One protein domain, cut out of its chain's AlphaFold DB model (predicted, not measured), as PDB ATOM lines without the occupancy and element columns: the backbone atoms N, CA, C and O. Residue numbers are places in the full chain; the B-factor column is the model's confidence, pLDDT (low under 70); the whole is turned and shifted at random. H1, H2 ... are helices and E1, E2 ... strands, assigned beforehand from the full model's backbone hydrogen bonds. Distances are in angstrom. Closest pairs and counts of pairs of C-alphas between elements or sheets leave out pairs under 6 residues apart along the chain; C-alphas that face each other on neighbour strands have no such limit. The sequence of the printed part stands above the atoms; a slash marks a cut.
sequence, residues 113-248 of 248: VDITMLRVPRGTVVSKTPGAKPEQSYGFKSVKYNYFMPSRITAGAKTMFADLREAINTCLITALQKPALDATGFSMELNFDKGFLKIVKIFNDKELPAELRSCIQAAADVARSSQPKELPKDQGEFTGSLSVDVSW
ATOM      1  N   VAL A 113      17.267  -6.240  30.694       86.88
ATOM      2  CA  VAL A 113      16.825  -6.073  32.075       86.88
ATOM      3  C   VAL A 113      17.969  -6.498  32.978       86.88
ATOM      4  O   VAL A 113      18.409  -7.642  32.909       86.88
ATOM      5  N   ASP A 114      18.419  -5.584  33.825       89.44
ATOM      6  CA  ASP A 114      19.390  -5.854  34.877       89.44
ATOM      7  C   ASP A 114      18.727  -5.648  36.243       89.44
ATOM      8  O   ASP A 114      17.945  -4.716  36.431       89.44
ATOM      9  N   ILE A 115      18.994  -6.539  37.193       89.88
ATOM     10  CA  ILE A 115      18.407  -6.507  38.530       89.88
ATOM     11  C   ILE A 115      19.548  -6.485  39.536       89.88
ATOM     12  O   ILE A 115      20.329  -7.427  39.641       89.88
ATOM     13  N   THR A 116      19.620  -5.409  40.311       90.25
ATOM     14  CA  THR A 116      20.593  -5.242  41.388       90.25
ATOM     15  C   THR A 116      19.906  -5.395  42.741       90.25
ATOM     16  O   THR A 116      18.895  -4.753  43.013       90.25
ATOM     17  N   MET A 117      20.468  -6.225  43.619       90.94
ATOM     18  CA  MET A 117      20.009  -6.347  45.005       90.94
ATOM     19  C   MET A 117      20.757  -5.351  45.892       90.94
ATOM     20  O   MET A 117      21.957  -5.488  46.121       90.94
ATOM     21  N   LEU A 118      20.042  -4.359  46.417       91.00
ATOM     22  CA  LEU A 118      20.580  -3.366  47.338       91.00
ATOM     23  C   LEU A 118      20.465  -3.840  48.781       91.00
ATOM     24  O   LEU A 118      19.383  -4.186  49.260       91.00
ATOM     25  N   ARG A 119      21.594  -3.807  49.490       90.06
ATOM     26  CA  ARG A 119      21.673  -4.040  50.932       90.06
ATOM     27  C   ARG A 119      21.453  -2.712  51.656       90.06
ATOM     28  O   ARG A 119      22.337  -1.861  51.678       90.06
ATOM     29  N   VAL A 120      20.276  -2.543  52.247       86.44
ATOM     30  CA  VAL A 120      19.843  -1.308  52.913       86.44
ATOM     31  C   VAL A 120      19.973  -1.473  54.432       86.44
ATOM     32  O   VAL A 120      19.289  -2.324  55.006       86.44
ATOM     33  N   PRO A 121      20.833  -0.698  55.112       85.31
ATOM     34  CA  PRO A 121      20.920  -0.696  56.573       85.31
ATOM     35  C   PRO A 121      19.565  -0.378  57.222       85.31
ATOM     36  O   PRO A 121      18.901   0.576  56.830       85.31
ATOM     37  N   ARG A 122      19.146  -1.173  58.211       83.12
ATOM     38  CA  ARG A 122      17.884  -0.981  58.962       83.12
ATOM     39  C   ARG A 122      18.111  -0.512  60.400       83.12
ATOM     40  O   ARG A 122      17.204   0.047  61.003       83.12
ATOM     41  N   GLY A 123      19.303  -0.742  60.946       78.56
ATOM     42  CA  GLY A 123      19.675  -0.354  62.303       78.56
ATOM     43  C   GLY A 123      20.769  -1.254  62.867       78.56
ATOM     44  O   GLY A 123      21.363  -2.061  62.152       78.56
ATOM     45  N   THR A 124      21.038  -1.119  64.159       78.88
ATOM     46  CA  THR A 124      21.936  -2.001  64.909       78.88
ATOM     47  C   THR A 124      21.128  -2.845  65.883       78.88
ATOM     48  O   THR A 124      20.299  -2.343  66.639       78.88
ATOM     49  N   VAL A 125      21.360  -4.151  65.860       75.88
ATOM     50  CA  VAL A 125      20.821  -5.095  66.830       75.88
ATOM     51  C   VAL A 125      21.811  -5.156  67.982       75.88
ATOM     52  O   VAL A 125      22.929  -5.661  67.851       75.88
ATOM     53  N   VAL A 126      21.411  -4.592  69.120       75.50
ATOM     54  CA  VAL A 126      22.181  -4.716  70.356       75.50
ATOM     55  C   VAL A 126      21.967  -6.126  70.886       75.50
ATOM     56  O   VAL A 126      20.857  -6.503  71.267       75.50
ATOM     57  N   SER A 127      23.031  -6.925  70.879       73.00
ATOM     58  CA  SER A 127      23.001  -8.248  71.491       73.00
ATOM     59  C   SER A 127      22.831  -8.118  73.005       73.00
ATOM     60  O   SER A 127      23.462  -7.275  73.639       73.00
ATOM     61  N   LYS A 128      21.990  -8.975  73.597       77.69
ATOM     62  CA  LYS A 128      21.819  -9.060  75.059       77.69
ATOM     63  C   LYS A 128      23.004  -9.744  75.752       77.69
ATOM     64  O   LYS A 128      23.055  -9.765  76.978       77.69
ATOM     65  N   THR A 129      23.942 -10.306  74.990       80.56
ATOM     66  CA  THR A 129      25.121 -10.989  75.524       80.56
ATOM     67  C   THR A 129      26.197  -9.969  75.910       80.56
ATOM     68  O   THR A 129      26.672  -9.238  75.034       80.56
ATOM     69  N   PRO A 130      26.633  -9.919  77.185       79.56
ATOM     70  CA  PRO A 130      27.714  -9.033  77.607       79.56
ATOM     71  C   PRO A 130      28.986  -9.269  76.780       79.56
ATOM     72  O   PRO A 130      29.447 -10.400  76.651       79.56
ATOM     73  N   GLY A 131      29.545  -8.203  76.205       80.81
ATOM     74  CA  GLY A 131      30.779  -8.250  75.409       80.81
ATOM     75  C   GLY A 131      30.607  -8.581  73.918       80.81
ATOM     76  O   GLY A 131      31.583  -8.500  73.173       80.81
ATOM     77  N   ALA A 132      29.399  -8.905  73.448       80.31
ATOM     78  CA  ALA A 132      29.153  -9.094  72.019       80.31
ATOM     79  C   ALA A 132      29.127  -7.743  71.278       80.31
ATOM     80  O   ALA A 132      28.493  -6.785  71.723       80.31
ATOM     81  N   LYS A 133      29.809  -7.664  70.126       80.12
ATOM     82  CA  LYS A 133      29.751  -6.477  69.260       80.12
ATOM     83  C   LYS A 133      28.334  -6.335  68.683       80.12
ATOM     84  O   LYS A 133      27.750  -7.351  68.305       80.12
ATOM     85  N   PRO A 134      27.784  -5.112  68.596       74.62
ATOM     86  CA  PRO A 134      26.489  -4.894  67.966       74.62
ATOM     87  C   PRO A 134      26.545  -5.328  66.499       74.62
ATOM     88  O   PRO A 134      27.497  -5.008  65.784       74.62
ATOM     89  N   GLU A 135      25.523  -6.056  66.063       82.69
ATOM     90  CA  GLU A 135      25.405  -6.530  64.686       82.69
ATOM     91  C   GLU A 135      24.502  -5.574  63.904       82.69
ATOM     92  O   GLU A 135      23.468  -5.133  64.400       82.69
ATOM     93  N   GLN A 136      24.889  -5.198  62.687       82.00
ATOM     94  CA  GLN A 136      24.066  -4.315  61.864       82.00
ATOM     95  C   GLN A 136      22.995  -5.145  61.147       82.00
ATOM     96  O   GLN A 136      23.312  -6.135  60.487       82.00
ATOM     97  N   SER A 137      21.725  -4.753  61.262       83.00
ATOM     98  CA  SER A 137      20.640  -5.373  60.505       83.00
ATOM     99  C   SER A 137      20.503  -4.716  59.138       83.00
ATOM    100  O   SER A 137      20.665  -3.501  58.975       83.00
ATOM    101  N   TYR A 138      20.177  -5.532  58.139       85.69
ATOM    102  CA  TYR A 138      19.993  -5.081  56.767       85.69
ATOM    103  C   TYR A 138      18.686  -5.623  56.206       85.69
ATOM    104  O   TYR A 138      18.335  -6.781  56.421       85.69
ATOM    105  N   GLY A 139      17.979  -4.774  55.469       84.56
ATOM    106  CA  GLY A 139      16.950  -5.188  54.529       84.56
ATOM    107  C   GLY A 139      17.549  -5.315  53.133       84.56
ATOM    108  O   GLY A 139      18.536  -4.655  52.810       84.56
ATOM    109  N   PHE A 140      16.932  -6.136  52.293       86.88
ATOM    110  CA  PHE A 140      17.289  -6.236  50.884       86.88
ATOM    111  C   PHE A 140      16.163  -5.653  50.034       86.88
ATOM    112  O   PHE A 140      14.987  -5.925  50.286       86.88
ATOM    113  N   LYS A 141      16.520  -4.826  49.052       88.56
ATOM    114  CA  LYS A 141      15.593  -4.233  48.083       88.56
ATOM    115  C   LYS A 141      16.102  -4.509  46.675       88.56
ATOM    116  O   LYS A 141      17.280  -4.306  46.404       88.56
ATOM    117  N   SER A 142      15.236  -5.004  45.800       90.38
ATOM    118  CA  SER A 142      15.574  -5.245  44.398       90.38
ATOM    119  C   SER A 142      15.365  -3.970  43.598       90.38
ATOM    120  O   SER A 142      14.258  -3.450  43.594       90.38
ATOM    121  N   VAL A 143      16.386  -3.508  42.886       93.19
ATOM    122  CA  VAL A 143      16.268  -2.427  41.907       93.19
ATOM    123  C   VAL A 143      16.420  -3.017  40.520       93.19
ATOM    124  O   VAL A 143      17.392  -3.712  40.226       93.19
ATOM    125  N   LYS A 144      15.449  -2.747  39.661       93.94
ATOM    126  CA  LYS A 144      15.405  -3.207  38.280       93.94
ATOM    127  C   LYS A 144      15.718  -2.044  37.350       93.94
ATOM    128  O   LYS A 144      15.064  -1.009  37.416       93.94
ATOM    129  N   TYR A 145      16.679  -2.260  36.463       93.31
ATOM    130  CA  TYR A 145      17.067  -1.381  35.370       93.31
ATOM    131  C   TYR A 145      16.613  -2.014  34.060       93.31
ATOM    132  O   TYR A 145      17.135  -3.047  33.647       93.31
ATOM    133  N   ASN A 146      15.628  -1.416  33.406       92.56
ATOM    134  CA  ASN A 146      15.149  -1.843  32.100       92.56
ATOM    135  C   ASN A 146      15.594  -0.821  31.063       92.56
ATOM    136  O   ASN A 146      15.188   0.333  31.119       92.56
ATOM    137  N   TYR A 147      16.448  -1.224  30.132       90.25
ATOM    138  CA  TYR A 147      17.013  -0.299  29.164       90.25
ATOM    139  C   TYR A 147      17.183  -0.933  27.796       90.25
ATOM    140  O   TYR A 147      17.328  -2.148  27.633       90.25
ATOM    141  N   PHE A 148      17.177  -0.080  26.780       84.94
ATOM    142  CA  PHE A 148      17.430  -0.500  25.415       84.94
ATOM    143  C   PHE A 148      18.883  -0.218  25.030       84.94
ATOM    144  O   PHE A 148      19.220   0.920  24.733       84.94
ATOM    145  N   MET A 149      19.741  -1.242  25.003       80.75
ATOM    146  CA  MET A 149      21.122  -1.086  24.533       80.75
ATOM    147  C   MET A 149      21.194  -1.245  23.005       80.75
ATOM    148  O   MET A 149      20.926  -2.337  22.497       80.75
ATOM    149  N   PRO A 150      21.594  -0.205  22.249       78.88
ATOM    150  CA  PRO A 150      21.809  -0.334  20.814       78.88
ATOM    151  C   PRO A 150      22.933  -1.333  20.518       78.88
ATOM    152  O   PRO A 150      23.939  -1.377  21.225       78.88
ATOM    153  N   SER A 151      22.820  -2.085  19.422       76.06
ATOM    154  CA  SER A 151      23.828  -3.084  19.020       76.06
ATOM    155  C   SER A 151      25.225  -2.495  18.778       76.06
ATOM    156  O   SER A 151      26.218  -3.209  18.890       76.06
ATOM    157  N   ARG A 152      25.309  -1.193  18.481       78.56
ATOM    158  CA  ARG A 152      26.554  -0.454  18.208       78.56
ATOM    159  C   ARG A 152      27.076   0.361  19.396       78.56
ATOM    160  O   ARG A 152      27.912   1.238  19.201       78.56
ATOM    161  N   ILE A 153      26.578   0.128  20.610       83.56
ATOM    162  CA  ILE A 153      27.065   0.854  21.788       83.56
ATOM    163  C   ILE A 153      28.517   0.465  22.115       83.56
ATOM    164  O   ILE A 153      28.872  -0.717  22.166       83.56
ATOM    165  N   THR A 154      29.357   1.473  22.334       84.44
ATOM    166  CA  THR A 154      30.801   1.318  22.558       84.44
ATOM    167  C   THR A 154      31.089   0.810  23.966       84.44
ATOM    168  O   THR A 154      30.261   0.945  24.871       84.44
ATOM    169  N   ALA A 155      32.273   0.224  24.181       83.38
ATOM    170  CA  ALA A 155      32.681  -0.224  25.514       83.38
ATOM    171  C   ALA A 155      32.686   0.939  26.523       83.38
ATOM    172  O   ALA A 155      32.166   0.783  27.622       83.38
ATOM    173  N   GLY A 156      33.159   2.120  26.114       82.12
ATOM    174  CA  GLY A 156      33.162   3.324  26.944       82.12
ATOM    175  C   GLY A 156      31.764   3.754  27.380       82.12
ATOM    176  O   GLY A 156      31.546   3.985  28.565       82.12
ATOM    177  N   ALA A 157      30.788   3.767  26.466       84.50
ATOM    178  CA  ALA A 157      29.404   4.091  26.816       84.50
ATOM    179  C   ALA A 157      28.789   3.056  27.781       84.50
ATOM    180  O   ALA A 157      28.052   3.432  28.693       84.50
ATOM    181  N   LYS A 158      29.132   1.764  27.637       85.38
ATOM    182  CA  LYS A 158      28.719   0.714  28.589       85.38
ATOM    183  C   LYS A 158      29.325   0.932  29.976       85.38
ATOM    184  O   LYS A 158      28.600   0.834  30.962       85.38
ATOM    185  N   THR A 159      30.622   1.233  30.055       85.62
ATOM    186  CA  THR A 159      31.305   1.518  31.325       85.62
ATOM    187  C   THR A 159      30.717   2.756  31.995       85.62
ATOM    188  O   THR A 159      30.335   2.680  33.154       85.62
ATOM    189  N   MET A 160      30.514   3.852  31.255       85.44
ATOM    190  CA  MET A 160      29.879   5.059  31.801       85.44
ATOM    191  C   MET A 160      28.475   4.784  32.342       85.44
ATOM    192  O   MET A 160      28.098   5.311  33.387       85.44
ATOM    193  N   PHE A 161      27.688   3.961  31.645       87.88
ATOM    194  CA  PHE A 161      26.377   3.559  32.140       87.88
ATOM    195  C   PHE A 161      26.479   2.726  33.426       87.88
ATOM    196  O   PHE A 161      25.702   2.949  34.353       87.88
ATOM    197  N   ALA A 162      27.442   1.803  33.512       88.44
ATOM    198  CA  ALA A 162      27.683   1.015  34.718       88.44
ATOM    199  C   ALA A 162      28.093   1.895  35.916       88.44
ATOM    200  O   ALA A 162      27.529   1.729  36.997       88.44
ATOM    201  N   ASP A 163      28.983   2.866  35.703       89.06
ATOM    202  CA  ASP A 163      29.428   3.810  36.737       89.06
ATOM    203  C   ASP A 163      28.267   4.695  37.218       89.06
ATOM    204  O   ASP A 163      28.036   4.857  38.420       89.06
ATOM    205  N   LEU A 164      27.473   5.227  36.280       91.81
ATOM    206  CA  LEU A 164      26.275   6.002  36.605       91.81
ATOM    207  C   LEU A 164      25.273   5.160  37.404       91.81
ATOM    208  O   LEU A 164      24.695   5.638  38.379       91.81
ATOM    209  N   ARG A 165      25.084   3.893  37.023       92.44
ATOM    210  CA  ARG A 165      24.215   2.960  37.739       92.44
ATOM    211  C   ARG A 165      24.687   2.727  39.171       92.44
ATOM    212  O   ARG A 165      23.865   2.718  40.083       92.44
ATOM    213  N   GLU A 166      25.985   2.546  39.388       91.75
ATOM    214  CA  GLU A 166      26.556   2.385  40.729       91.75
ATOM    215  C   GLU A 166      26.326   3.631  41.600       91.75
ATOM    216  O   GLU A 166      25.903   3.528  42.759       91.75
ATOM    217  N   ALA A 167      26.503   4.819  41.023       92.81
ATOM    218  CA  ALA A 167      26.223   6.075  41.708       92.81
ATOM    219  C   ALA A 167      24.724   6.230  42.050       92.81
ATOM    220  O   ALA A 167      24.379   6.591  43.177       92.81
ATOM    221  N   ILE A 168      23.823   5.866  41.129       93.62
ATOM    222  CA  ILE A 168      22.371   5.832  41.377       93.62
ATOM    223  C   ILE A 168      22.026   4.849  42.500       93.62
ATOM    224  O   ILE A 168      21.252   5.191  43.392       93.62
ATOM    225  N   ASN A 169      22.606   3.647  42.493       94.12
ATOM    226  CA  ASN A 169      22.394   2.653  43.547       94.12
ATOM    227  C   ASN A 169      22.781   3.207  44.921       94.12
ATOM    228  O   ASN A 169      22.065   2.993  45.897       94.12
ATOM    229  N   THR A 170      23.866   3.977  44.994       93.12
ATOM    230  CA  THR A 170      24.292   4.637  46.233       93.12
ATOM    231  C   THR A 170      23.247   5.651  46.711       93.12
ATOM    232  O   THR A 170      22.873   5.639  47.886       93.12
ATOM    233  N   CYS A 171      22.697   6.468  45.807       93.50
ATOM    234  CA  CYS A 171      21.593   7.379  46.121       93.50
ATOM    235  C   CYS A 171      20.342   6.635  46.616       93.50
ATOM    236  O   CYS A 171      19.734   7.032  47.614       93.50
ATOM    237  N   LEU A 172      19.978   5.534  45.952       92.25
ATOM    238  CA  LEU A 172      18.818   4.718  46.309       92.25
ATOM    239  C   LEU A 172      18.985   4.040  47.670       92.25
ATOM    240  O   LEU A 172      18.027   4.014  48.432       92.25
ATOM    241  N   ILE A 173      20.178   3.551  48.025       91.50
ATOM    242  CA  ILE A 173      20.434   2.974  49.357       91.50
ATOM    243  C   ILE A 173      20.112   3.988  50.457       91.50
ATOM    244  O   ILE A 173      19.497   3.616  51.455       91.50
ATOM    245  N   THR A 174      20.504   5.252  50.288       89.25
ATOM    246  CA  THR A 174      20.214   6.307  51.270       89.25
ATOM    247  C   THR A 174      18.732   6.681  51.272       89.25
ATOM    248  O   THR A 174      18.144   6.848  52.338       89.25
ATOM    249  N   ALA A 175      18.097   6.777  50.100       89.00
ATOM    250  CA  ALA A 175      16.679   7.118  50.004       89.00
ATOM    251  C   ALA A 175      15.762   6.014  50.564       89.00
ATOM    252  O   ALA A 175      14.829   6.313  51.302       89.00
ATOM    253  N   LEU A 176      16.065   4.741  50.294       87.81
ATOM    254  CA  LEU A 176      15.287   3.574  50.735       87.81
ATOM    255  C   LEU A 176      15.373   3.299  52.244       87.81
ATOM    256  O   LEU A 176      14.624   2.465  52.756       87.81
ATOM    257  N   GLN A 177      16.278   3.965  52.967       85.88
ATOM    258  CA  GLN A 177      16.281   3.957  54.434       85.88
ATOM    259  C   GLN A 177      15.149   4.810  55.010       85.88
ATOM    260  O   GLN A 177      14.752   4.606  56.157       85.88
ATOM    261  N   LYS A 178      14.626   5.766  54.233       82.69
ATOM    262  CA  LYS A 178      13.542   6.637  54.672       82.69
ATOM    263  C   LYS A 178      12.199   5.914  54.509       82.69
ATOM    264  O   LYS A 178      11.968   5.282  53.481       82.69
ATOM    265  N   PRO A 179      11.287   6.018  55.490       69.38
ATOM    266  CA  PRO A 179      10.019   5.287  55.474       69.38
ATOM    267  C   PRO A 179       9.009   5.779  54.420       69.38
ATOM    268  O   PRO A 179       8.035   5.079  54.177       69.38
ATOM    269  N   ALA A 180       9.230   6.946  53.805       68.06
ATOM    270  CA  ALA A 180       8.259   7.656  52.961       68.06
ATOM    271  C   ALA A 180       8.689   7.781  51.485       68.06
ATOM    272  O   ALA A 180       8.441   8.800  50.841       68.06
ATOM    273  N   LEU A 181       9.417   6.795  50.946       78.88
ATOM    274  CA  LEU A 181       9.703   6.772  49.510       78.88
ATOM    275  C   LEU A 181       8.491   6.194  48.765       78.88
ATOM    276  O   LEU A 181       8.443   4.995  48.505       78.88
ATOM    277  N   ASP A 182       7.521   7.057  48.461       77.25
ATOM    278  CA  ASP A 182       6.262   6.674  47.797       77.25
ATOM    279  C   ASP A 182       6.444   6.369  46.301       77.25
ATOM    280  O   ASP A 182       5.668   5.618  45.712       77.25
ATOM    281  N   ALA A 183       7.488   6.923  45.677       80.44
ATOM    282  CA  ALA A 183       7.819   6.630  44.289       80.44
ATOM    283  C   ALA A 183       8.229   5.160  44.116       80.44
ATOM    284  O   ALA A 183       9.003   4.618  44.908       80.44
ATOM    285  N   THR A 184       7.763   4.535  43.034       85.75
ATOM    286  CA  THR A 184       8.099   3.147  42.664       85.75
ATOM    287  C   THR A 184       9.228   3.061  41.637       85.75
ATOM    288  O   THR A 184       9.670   1.968  41.278       85.75
ATOM    289  N   GLY A 185       9.669   4.201  41.104       90.69
ATOM    290  CA  GLY A 185      10.658   4.253  40.042       90.69
ATOM    291  C   GLY A 185      10.822   5.631  39.414       90.69
ATOM    292  O   GLY A 185      10.159   6.593  39.793       90.69
ATOM    293  N   PHE A 186      11.711   5.711  38.431       92.31
ATOM    294  CA  PHE A 186      11.874   6.852  37.537       92.31
ATOM    295  C   PHE A 186      12.420   6.387  36.188       92.31
ATOM    296  O   PHE A 186      12.994   5.305  36.076       92.31
ATOM    297  N   SER A 187      12.297   7.233  35.174       92.56
ATOM    298  CA  SER A 187      12.888   6.982  33.859       92.56
ATOM    299  C   SER A 187      13.975   8.008  33.580       92.56
ATOM    300  O   SER A 187      13.931   9.132  34.074       92.56
ATOM    301  N   MET A 188      14.963   7.654  32.773       93.06
ATOM    302  CA  MET A 188      15.999   8.576  32.329       93.06
ATOM    303  C   MET A 188      16.392   8.330  30.879       93.06
ATOM    304  O   MET A 188      16.337   7.211  30.376       93.06
ATOM    305  N   GLU A 189      16.800   9.398  30.207       92.62
ATOM    306  CA  GLU A 189      17.377   9.360  28.869       92.62
ATOM    307  C   GLU A 189      18.813   9.871  28.931       92.62
ATOM    308  O   GLU A 189      19.095  10.992  29.365       92.62
ATOM    309  N   LEU A 190      19.718   9.019  28.472       92.25
ATOM    310  CA  LEU A 190      21.146   9.255  28.402       92.25
ATOM    311  C   LEU A 190      21.506   9.497  26.941       92.25
ATOM    312  O   LEU A 190      21.371   8.600  26.115       92.25
ATOM    313  N   ASN A 191      21.947  10.704  26.604       92.12
ATOM    314  CA  ASN A 191      22.388  11.041  25.255       92.12
ATOM    315  C   ASN A 191      23.906  11.014  25.189       92.12
ATOM    316  O   ASN A 191      24.583  11.732  25.930       92.12
ATOM    317  N   PHE A 192      24.416  10.222  24.261       91.00
ATOM    318  CA  PHE A 192      25.827  10.087  23.967       91.00
ATOM    319  C   PHE A 192      26.152  10.781  22.650       91.00
ATOM    320  O   PHE A 192      25.393  10.702  21.684       91.00
ATOM    321  N   ASP A 193      27.307  11.427  22.613       89.81
ATOM    322  CA  ASP A 193      27.889  11.991  21.403       89.81
ATOM    323  C   ASP A 193      29.348  11.567  21.328       89.81
ATOM    324  O   ASP A 193      30.117  11.811  22.263       89.81
ATOM    325  N   LYS A 194      29.713  10.889  20.238       86.12
ATOM    326  CA  LYS A 194      31.045  10.309  20.035       86.12
ATOM    327  C   LYS A 194      31.518   9.492  21.237       86.12
ATOM    328  O   LYS A 194      32.650   9.636  21.653       86.12
ATOM    329  N   GLY A 195      30.638   8.679  21.818       82.62
ATOM    330  CA  GLY A 195      30.871   7.775  22.948       82.62
ATOM    331  C   GLY A 195      30.955   8.448  24.324       82.62
ATOM    332  O   GLY A 195      31.144   7.752  25.318       82.62
ATOM    333  N   PHE A 196      30.763   9.766  24.395       86.69
ATOM    334  CA  PHE A 196      30.739  10.548  25.628       86.69
ATOM    335  C   PHE A 196      29.311  10.870  26.048       86.69
ATOM    336  O   PHE A 196      28.509  11.307  25.223       86.69
ATOM    337  N   LEU A 197      28.984  10.704  27.329       89.69
ATOM    338  CA  LEU A 197      27.669  11.069  27.852       89.69
ATOM    339  C   LEU A 197      27.548  12.602  27.924       89.69
ATOM    340  O   LEU A 197      28.219  13.259  28.718       89.69
ATOM    341  N   LYS A 198      26.677  13.182  27.095       90.56
ATOM    342  CA  LYS A 198      26.446  14.632  27.008       90.56
ATOM    343  C   LYS A 198      25.314  15.091  27.912       90.56
ATOM    344  O   LYS A 198      25.466  16.050  28.672       90.56
ATOM    345  N   ILE A 199      24.166  14.427  27.800       90.75
ATOM    346  CA  ILE A 199      22.927  14.851  28.454       90.75
ATOM    347  C   ILE A 199      22.359  13.674  29.228       90.75
ATOM    348  O   ILE A 199      22.190  12.590  28.677       90.75
ATOM    349  N   VAL A 200      22.022  13.925  30.488       91.88
ATOM    350  CA  VAL A 200      21.190  13.047  31.306       91.88
ATOM    351  C   VAL A 200      19.899  13.802  31.569       91.88
ATOM    352  O   VAL A 200      19.938  14.898  32.125       91.88
ATOM    353  N   LYS A 201      18.771  13.249  31.128       91.19
ATOM    354  CA  LYS A 201      17.439  13.761  31.457       91.19
ATOM    355  C   LYS A 201      16.748  12.757  32.353       91.19
ATOM    356  O   LYS A 201      16.728  11.577  32.025       91.19
ATOM    357  N   ILE A 202      16.176  13.229  33.450       90.19
ATOM    358  CA  ILE A 202      15.383  12.412  34.367       90.19
ATOM    359  C   ILE A 202      13.915  12.766  34.129       90.19
ATOM    360  O   ILE A 202      13.542  13.939  34.133       90.19
ATOM    361  N   PHE A 203      13.094  11.754  33.887       86.31
ATOM    362  CA  PHE A 203      11.645  11.855  33.750       86.31
ATOM    363  C   PHE A 203      10.968  11.325  35.016       86.31
ATOM    364  O   PHE A 203      11.568  10.582  35.792       86.31
ATOM    365  N   ASN A 204       9.717  11.734  35.231       79.44
ATOM    366  CA  ASN A 204       8.964  11.515  36.477       79.44
ATOM    367  C   ASN A 204       9.652  12.087  37.724       79.44
ATOM    368  O   ASN A 204       9.381  11.699  38.855       79.44
ATOM    369  N   ASP A 205      10.497  13.096  37.521       67.69
ATOM    370  CA  ASP A 205      11.285  13.716  38.577       67.69
ATOM    371  C   ASP A 205      10.425  14.327  39.700       67.69
ATOM    372  O   ASP A 205      10.810  14.349  40.866       67.69
ATOM    373  N   LYS A 206       9.213  14.784  39.369       69.69
ATOM    374  CA  LYS A 206       8.288  15.400  40.331       69.69
ATOM    375  C   LYS A 206       7.799  14.435  41.411       69.69
ATOM    376  O   LYS A 206       7.498  14.897  42.505       69.69
ATOM    377  N   GLU A 207       7.734  13.144  41.105       79.88
ATOM    378  CA  GLU A 207       7.311  12.101  42.048       79.88
ATOM    379  C   GLU A 207       8.463  11.670  42.962       79.88
ATOM    380  O   GLU A 207       8.240  11.122  44.039       79.88
ATOM    381  N   LEU A 208       9.709  11.963  42.573       86.19
ATOM    382  CA  LEU A 208      10.875  11.694  43.399       86.19
ATOM    383  C   LEU A 208      11.016  12.741  44.511       86.19
ATOM    384  O   LEU A 208      10.898  13.945  44.250       86.19
ATOM    385  N   PRO A 209      11.377  12.324  45.740       88.31
ATOM    386  CA  PRO A 209      11.789  13.258  46.778       88.31
ATOM    387  C   PRO A 209      12.947  14.139  46.301       88.31
ATOM    388  O   PRO A 209      13.874  13.662  45.640       88.31
ATOM    389  N   ALA A 210      12.927  15.417  46.685       88.00
ATOM    390  CA  ALA A 210      13.912  16.409  46.243       88.00
ATOM    391  C   ALA A 210      15.366  15.980  46.516       88.00
ATOM    392  O   ALA A 210      16.264  16.256  45.724       88.00
ATOM    393  N   GLU A 211      15.596  15.265  47.614       88.62
ATOM    394  CA  GLU A 211      16.917  14.780  48.016       88.62
ATOM    395  C   GLU A 211      17.417  13.666  47.086       88.62
ATOM    396  O   GLU A 211      18.582  13.666  46.691       88.62
ATOM    397  N   LEU A 212      16.531  12.741  46.693       90.94
ATOM    398  CA  LEU A 212      16.864  11.669  45.755       90.94
ATOM    399  C   LEU A 212      17.127  12.245  44.363       90.94
ATOM    400  O   LEU A 212      18.145  11.924  43.757       90.94
ATOM    401  N   ARG A 213      16.271  13.163  43.903       90.81
ATOM    402  CA  ARG A 213      16.477  13.930  42.668       90.81
ATOM    403  C   ARG A 213      17.839  14.613  42.647       90.81
ATOM    404  O   ARG A 213      18.608  14.425  41.708       90.81
ATOM    405  N   SER A 214      18.159  15.370  43.698       91.19
ATOM    406  CA  SER A 214      19.441  16.072  43.801       91.19
ATOM    407  C   SER A 214      20.622  15.103  43.799       91.19
ATOM    408  O   SER A 214      21.648  15.405  43.196       91.19
ATOM    409  N   CYS A 215      20.488  13.941  44.443       93.44
ATOM    410  CA  CYS A 215      21.535  12.924  44.456       93.44
ATOM    411  C   CYS A 215      21.746  12.303  43.069       93.44
ATOM    412  O   CYS A 215      22.882  12.207  42.613       93.44
ATOM    413  N   ILE A 216      20.668  11.934  42.364       93.31
ATOM    414  CA  ILE A 216      20.756  11.370  41.009       93.31
ATOM    415  C   ILE A 216      21.345  12.404  40.043       93.31
ATOM    416  O   ILE A 216      22.195  12.061  39.220       93.31
ATOM    417  N   GLN A 217      20.954  13.675  40.164       92.12
ATOM    418  CA  GLN A 217      21.525  14.746  39.352       92.12
ATOM    419  C   GLN A 217      23.023  14.925  39.635       92.12
ATOM    420  O   GLN A 217      23.816  14.974  38.698       92.12
ATOM    421  N   ALA A 218      23.436  14.930  40.905       92.50
ATOM    422  CA  ALA A 218      24.849  14.997  41.272       92.50
ATOM    423  C   ALA A 218      25.640  13.780  40.754       92.50
ATOM    424  O   ALA A 218      26.748  13.935  40.248       92.50
ATOM    425  N   ALA A 219      25.063  12.577  40.812       92.62
ATOM    426  CA  ALA A 219      25.654  11.369  40.238       92.62
ATOM    427  C   ALA A 219      25.850  11.492  38.717       92.62
ATOM    428  O   ALA A 219      26.917  11.161  38.198       92.62
ATOM    429  N   ALA A 220      24.851  12.023  38.009       90.88
ATOM    430  CA  ALA A 220      24.944  12.312  36.583       90.88
ATOM    431  C   ALA A 220      26.026  13.357  36.274       90.88
ATOM    432  O   ALA A 220      26.768  13.215  35.303       90.88
ATOM    433  N   ASP A 221      26.151  14.394  37.098       89.62
ATOM    434  CA  ASP A 221      27.169  15.434  36.944       89.62
ATOM    435  C   ASP A 221      28.578  14.872  37.155       89.62
ATOM    436  O   ASP A 221      29.470  15.126  36.344       89.62
ATOM    437  N   VAL A 222      28.759  14.027  38.175       89.06
ATOM    438  CA  VAL A 222      30.018  13.316  38.425       89.06
ATOM    439  C   VAL A 222      30.372  12.433  37.235       89.06
ATOM    440  O   VAL A 222      31.464  12.591  36.695       89.06
ATOM    441  N   ALA A 223      29.443  11.597  36.760       87.88
ATOM    442  CA  ALA A 223      29.649  10.725  35.601       87.88
ATOM    443  C   ALA A 223      29.955  11.499  34.307       87.88
ATOM    444  O   ALA A 223      30.613  10.983  33.407       87.88
ATOM    445  N   ARG A 224      29.489  12.750  34.188       87.62
ATOM    446  CA  ARG A 224      29.860  13.642  33.080       87.62
ATOM    447  C   ARG A 224      31.256  14.228  33.244       87.62
ATOM    448  O   ARG A 224      32.013  14.278  32.280       87.62
ATOM    449  N   SER A 225      31.600  14.645  34.456       86.75
ATOM    450  CA  SER A 225      32.897  15.256  34.761       86.75
ATOM    451  C   SER A 225      34.061  14.259  34.804       86.75
ATOM    452  O   SER A 225      35.201  14.652  34.570       86.75
ATOM    453  N   SER A 226      33.789  12.978  35.074       85.56
ATOM    454  CA  SER A 226      34.795  11.914  35.166       85.56
ATOM    455  C   SER A 226      35.172  11.302  33.815       85.56
ATOM    456  O   SER A 226      36.023  10.413  33.762       85.56
ATOM    457  N   GLN A 227      34.559  11.757  32.720       85.06
ATOM    458  CA  GLN A 227      34.831  11.207  31.399       85.06
ATOM    459  C   GLN A 227      36.267  11.512  30.967       85.06
ATOM    460  O   GLN A 227      36.768  12.620  31.194       85.06
ATOM    461  N   PRO A 228      36.946  10.554  30.313       83.75
ATOM    462  CA  PRO A 228      38.257  10.821  29.753       83.75
ATOM    463  C   PRO A 228      38.146  11.914  28.682       83.75
ATOM    464  O   PRO A 228      37.116  12.074  28.038       83.75
ATOM    465  N   LYS A 229      39.219  12.683  28.467       82.94
ATOM    466  CA  LYS A 229      39.226  13.722  27.418       82.94
ATOM    467  C   LYS A 229      39.151  13.132  26.008       82.94
ATOM    468  O   LYS A 229      38.675  13.792  25.093       82.94
ATOM    469  N   GLU A 230      39.630  11.901  25.853       81.44
ATOM    470  CA  GLU A 230      39.663  11.161  24.597       81.44
ATOM    471  C   GLU A 230      39.203   9.726  24.851       81.44
ATOM    472  O   GLU A 230      39.553   9.126  25.871       81.44
ATOM    473  N   LEU A 231      38.415   9.174  23.930       75.75
ATOM    474  CA  LEU A 231      38.077   7.760  23.983       75.75
ATOM    475  C   LEU A 231      39.280   6.933  23.540       75.75
ATOM    476  O   LEU A 231      39.999   7.334  22.619       75.75
ATOM    477  N   PRO A 232      39.478   5.752  24.137       78.19
ATOM    478  CA  PRO A 232      40.437   4.794  23.615       78.19
ATOM    479  C   PRO A 232      40.138   4.498  22.136       78.19
ATOM    480  O   PRO A 232      38.985   4.299  21.747       78.19
ATOM    481  N   LYS A 233      41.181   4.521  21.295       76.00
ATOM    482  CA  LYS A 233      41.068   4.454  19.820       76.00
ATOM    483  C   LYS A 233      40.374   3.185  19.313       76.00
ATOM    484  O   LYS A 233      39.876   3.157  18.194       76.00
ATOM    485  N   ASP A 234      40.356   2.143  20.130       78.38
ATOM    486  CA  ASP A 234      39.748   0.840  19.887       78.38
ATOM    487  C   ASP A 234      38.244   0.793  20.197       78.38
ATOM    488  O   ASP A 234      37.574  -0.169  19.828       78.38
ATOM    489  N   GLN A 235      37.687   1.818  20.849       71.81
ATOM    490  CA  GLN A 235      36.310   1.758  21.338       71.81
ATOM    491  C   GLN A 235      35.258   2.229  20.340       71.81
ATOM    492  O   GLN A 235      34.087   1.940  20.568       71.81
ATOM    493  N   GLY A 236      35.648   2.868  19.234       69.25
ATOM    494  CA  GLY A 236      34.724   3.410  18.235       69.25
ATOM    495  C   GLY A 236      33.935   4.631  18.729       69.25
ATOM    496  O   GLY A 236      33.890   4.936  19.920       69.25
ATOM    497  N   GLU A 237      33.305   5.349  17.799       82.25
ATOM    498  CA  GLU A 237      32.432   6.483  18.119       82.25
ATOM    499  C   GLU A 237      30.971   6.018  18.201       82.25
ATOM    500  O   GLU A 237      30.486   5.304  17.321       82.25
ATOM    501  N   PHE A 238      30.250   6.435  19.245       84.56
ATOM    502  CA  PHE A 238      28.809   6.196  19.371       84.56
ATOM    503  C   PHE A 238      28.049   7.486  19.649       84.56
ATOM    504  O   PHE A 238      28.253   8.130  20.673       84.56
ATOM    505  N   THR A 239      27.123   7.822  18.760       88.94
ATOM    506  CA  THR A 239      26.177   8.918  18.964       88.94
ATOM    507  C   THR A 239      24.772   8.338  18.965       88.94
ATOM    508  O   THR A 239      24.393   7.615  18.043       88.94
ATOM    509  N   GLY A 240      24.009   8.625  20.014       89.56
ATOM    510  CA  GLY A 240      22.665   8.089  20.186       89.56
ATOM    511  C   GLY A 240      22.130   8.290  21.594       89.56
ATOM    512  O   GLY A 240      22.826   8.798  22.472       89.56
ATOM    513  N   SER A 241      20.886   7.876  21.813       90.19
ATOM    514  CA  SER A 241      20.242   7.916  23.122       90.19
ATOM    515  C   SER A 241      20.012   6.513  23.683       90.19
ATOM    516  O   SER A 241      19.858   5.533  22.953       90.19
ATOM    517  N   LEU A 242      20.025   6.424  25.009       89.31
ATOM    518  CA  LEU A 242      19.742   5.236  25.798       89.31
ATOM    519  C   LEU A 242      18.653   5.607  26.805       89.31
ATOM    520  O   LEU A 242      18.875   6.429  27.692       89.31
ATOM    521  N   SER A 243      17.475   5.007  26.656       90.69
ATOM    522  CA  SER A 243      16.383   5.133  27.623       90.69
ATOM    523  C   SER A 243      16.496   4.030  28.668       90.69
ATOM    524  O   SER A 243      16.703   2.863  28.320       90.69
ATOM    525  N   VAL A 244      16.363   4.409  29.936       92.38
ATOM    526  CA  VAL A 244      16.513   3.535  31.099       92.38
ATOM    527  C   VAL A 244      15.354   3.795  32.050       92.38
ATOM    528  O   VAL A 244      15.193   4.908  32.538       92.38
ATOM    529  N   ASP A 245      14.585   2.760  32.346       92.62
ATOM    530  CA  ASP A 245      13.573   2.758  33.395       92.62
ATOM    531  C   ASP A 245      14.152   2.077  34.638       92.62
ATOM    532  O   ASP A 245      14.693   0.971  34.559       92.62
ATOM    533  N   VAL A 246      14.046   2.739  35.785       93.00
ATOM    534  CA  VAL A 246      14.526   2.264  37.084       93.00
ATOM    535  C   VAL A 246      13.326   2.078  38.004       93.00
ATOM    536  O   VAL A 246      12.535   3.001  38.160       93.00
ATOM    537  N   SER A 247      13.183   0.911  38.627       92.56
ATOM    538  CA  SER A 247      12.075   0.611  39.555       92.56
ATOM    539  C   SER A 247      12.536  -0.222  40.750       92.56
ATOM    540  O   SER A 247      13.460  -1.023  40.582       92.56
ATOM    541  N   TRP A 248      11.893  -0.093  41.917       89.81
ATOM    542  CA  TRP A 248      12.260  -0.800  43.160       89.81
ATOM    543  C   TRP A 248      11.073  -1.270  44.007       89.81
ATOM    544  O   TRP A 248       9.944  -0.797  43.764       89.81
TER     545      TRP A 248
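This is residues 113 to 248 of the 248 residues of an uncharacterized protein of Deltaproteobacteria bacterium HGW-Deltaproteobacteria-17 (UniProt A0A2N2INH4). A curled five-stranded sheet wraps partly round helix H1, and helix H2 packs beside H1 and on edge strand E4; the far end of the long E1 and E2 hairpin, with residues 126 to 134, reaches out as an arm and makes the long axis. The printed part has 136 residues, with elements in the order E1 E2 H1 E3 E4 H2 E5. The twisted sheet runs E1 E2 E5 E3 E4, antiparallel throughout, with both helices on one face: two layers, class mixed. The whole is loose, with a radius of gyration of the C-alphas of 17.9 A and spans of 61 by 33 by 25 A.

E1, residues 113 to 125, and E2, residues 135 to 148, form an antiparallel hairpin, with N 114 and O 145 within hydrogen-bond range at 2.8 A. H1, residues 155 to 175, is on the sheet; its closest C-alphas to E1 are those of Ile 173 and Val 120, 5.6 A apart. E3, residues 185 to 193, and E4, residues 196 to 203, form a second hairpin, with N 189 and O 201 at 2.8 A. H2, residues 210 to 225, is on the sheet over E3 and E4, at a height over the sheet of 9.9 A. H1 and H2 touch, closest at the C-alphas of Ala 167 and Ala 219, 5.5 A, with a shallow tilt of 25 degrees, opposite ways. E5, residues 240 to 247, is an inner strand, antiparallel to E2, with N 144 and O 247 at 2.8 A, and to E3, with N 188 and O 244 at 2.8 A. E2, H1, E3 and E4, H2, E5 are split strand-helix-strand units, same-way strands with another strand between them, each with a left-handed crossover. E1 and E4 are apart. In H1 and H2 every O i to N i+4 pair is within hydrogen-bond range.

E1 begins at C-alpha 113, (16.825, -6.073, 32.075), and measures 35.0 A; E2 measures 40.5 A and H1 30.2 A. E5 ends at C-alpha 247, (12.075, 0.611, 39.555).

The C-alphas of Pro 130 and Glu 237, the two farthest apart, are 61.7 A apart. The printed part has no cut, and the link from H2 to E5 is long, 14 residues. The pLDDT is under 70 at residues 179 to 180, 205 to 206 and 236.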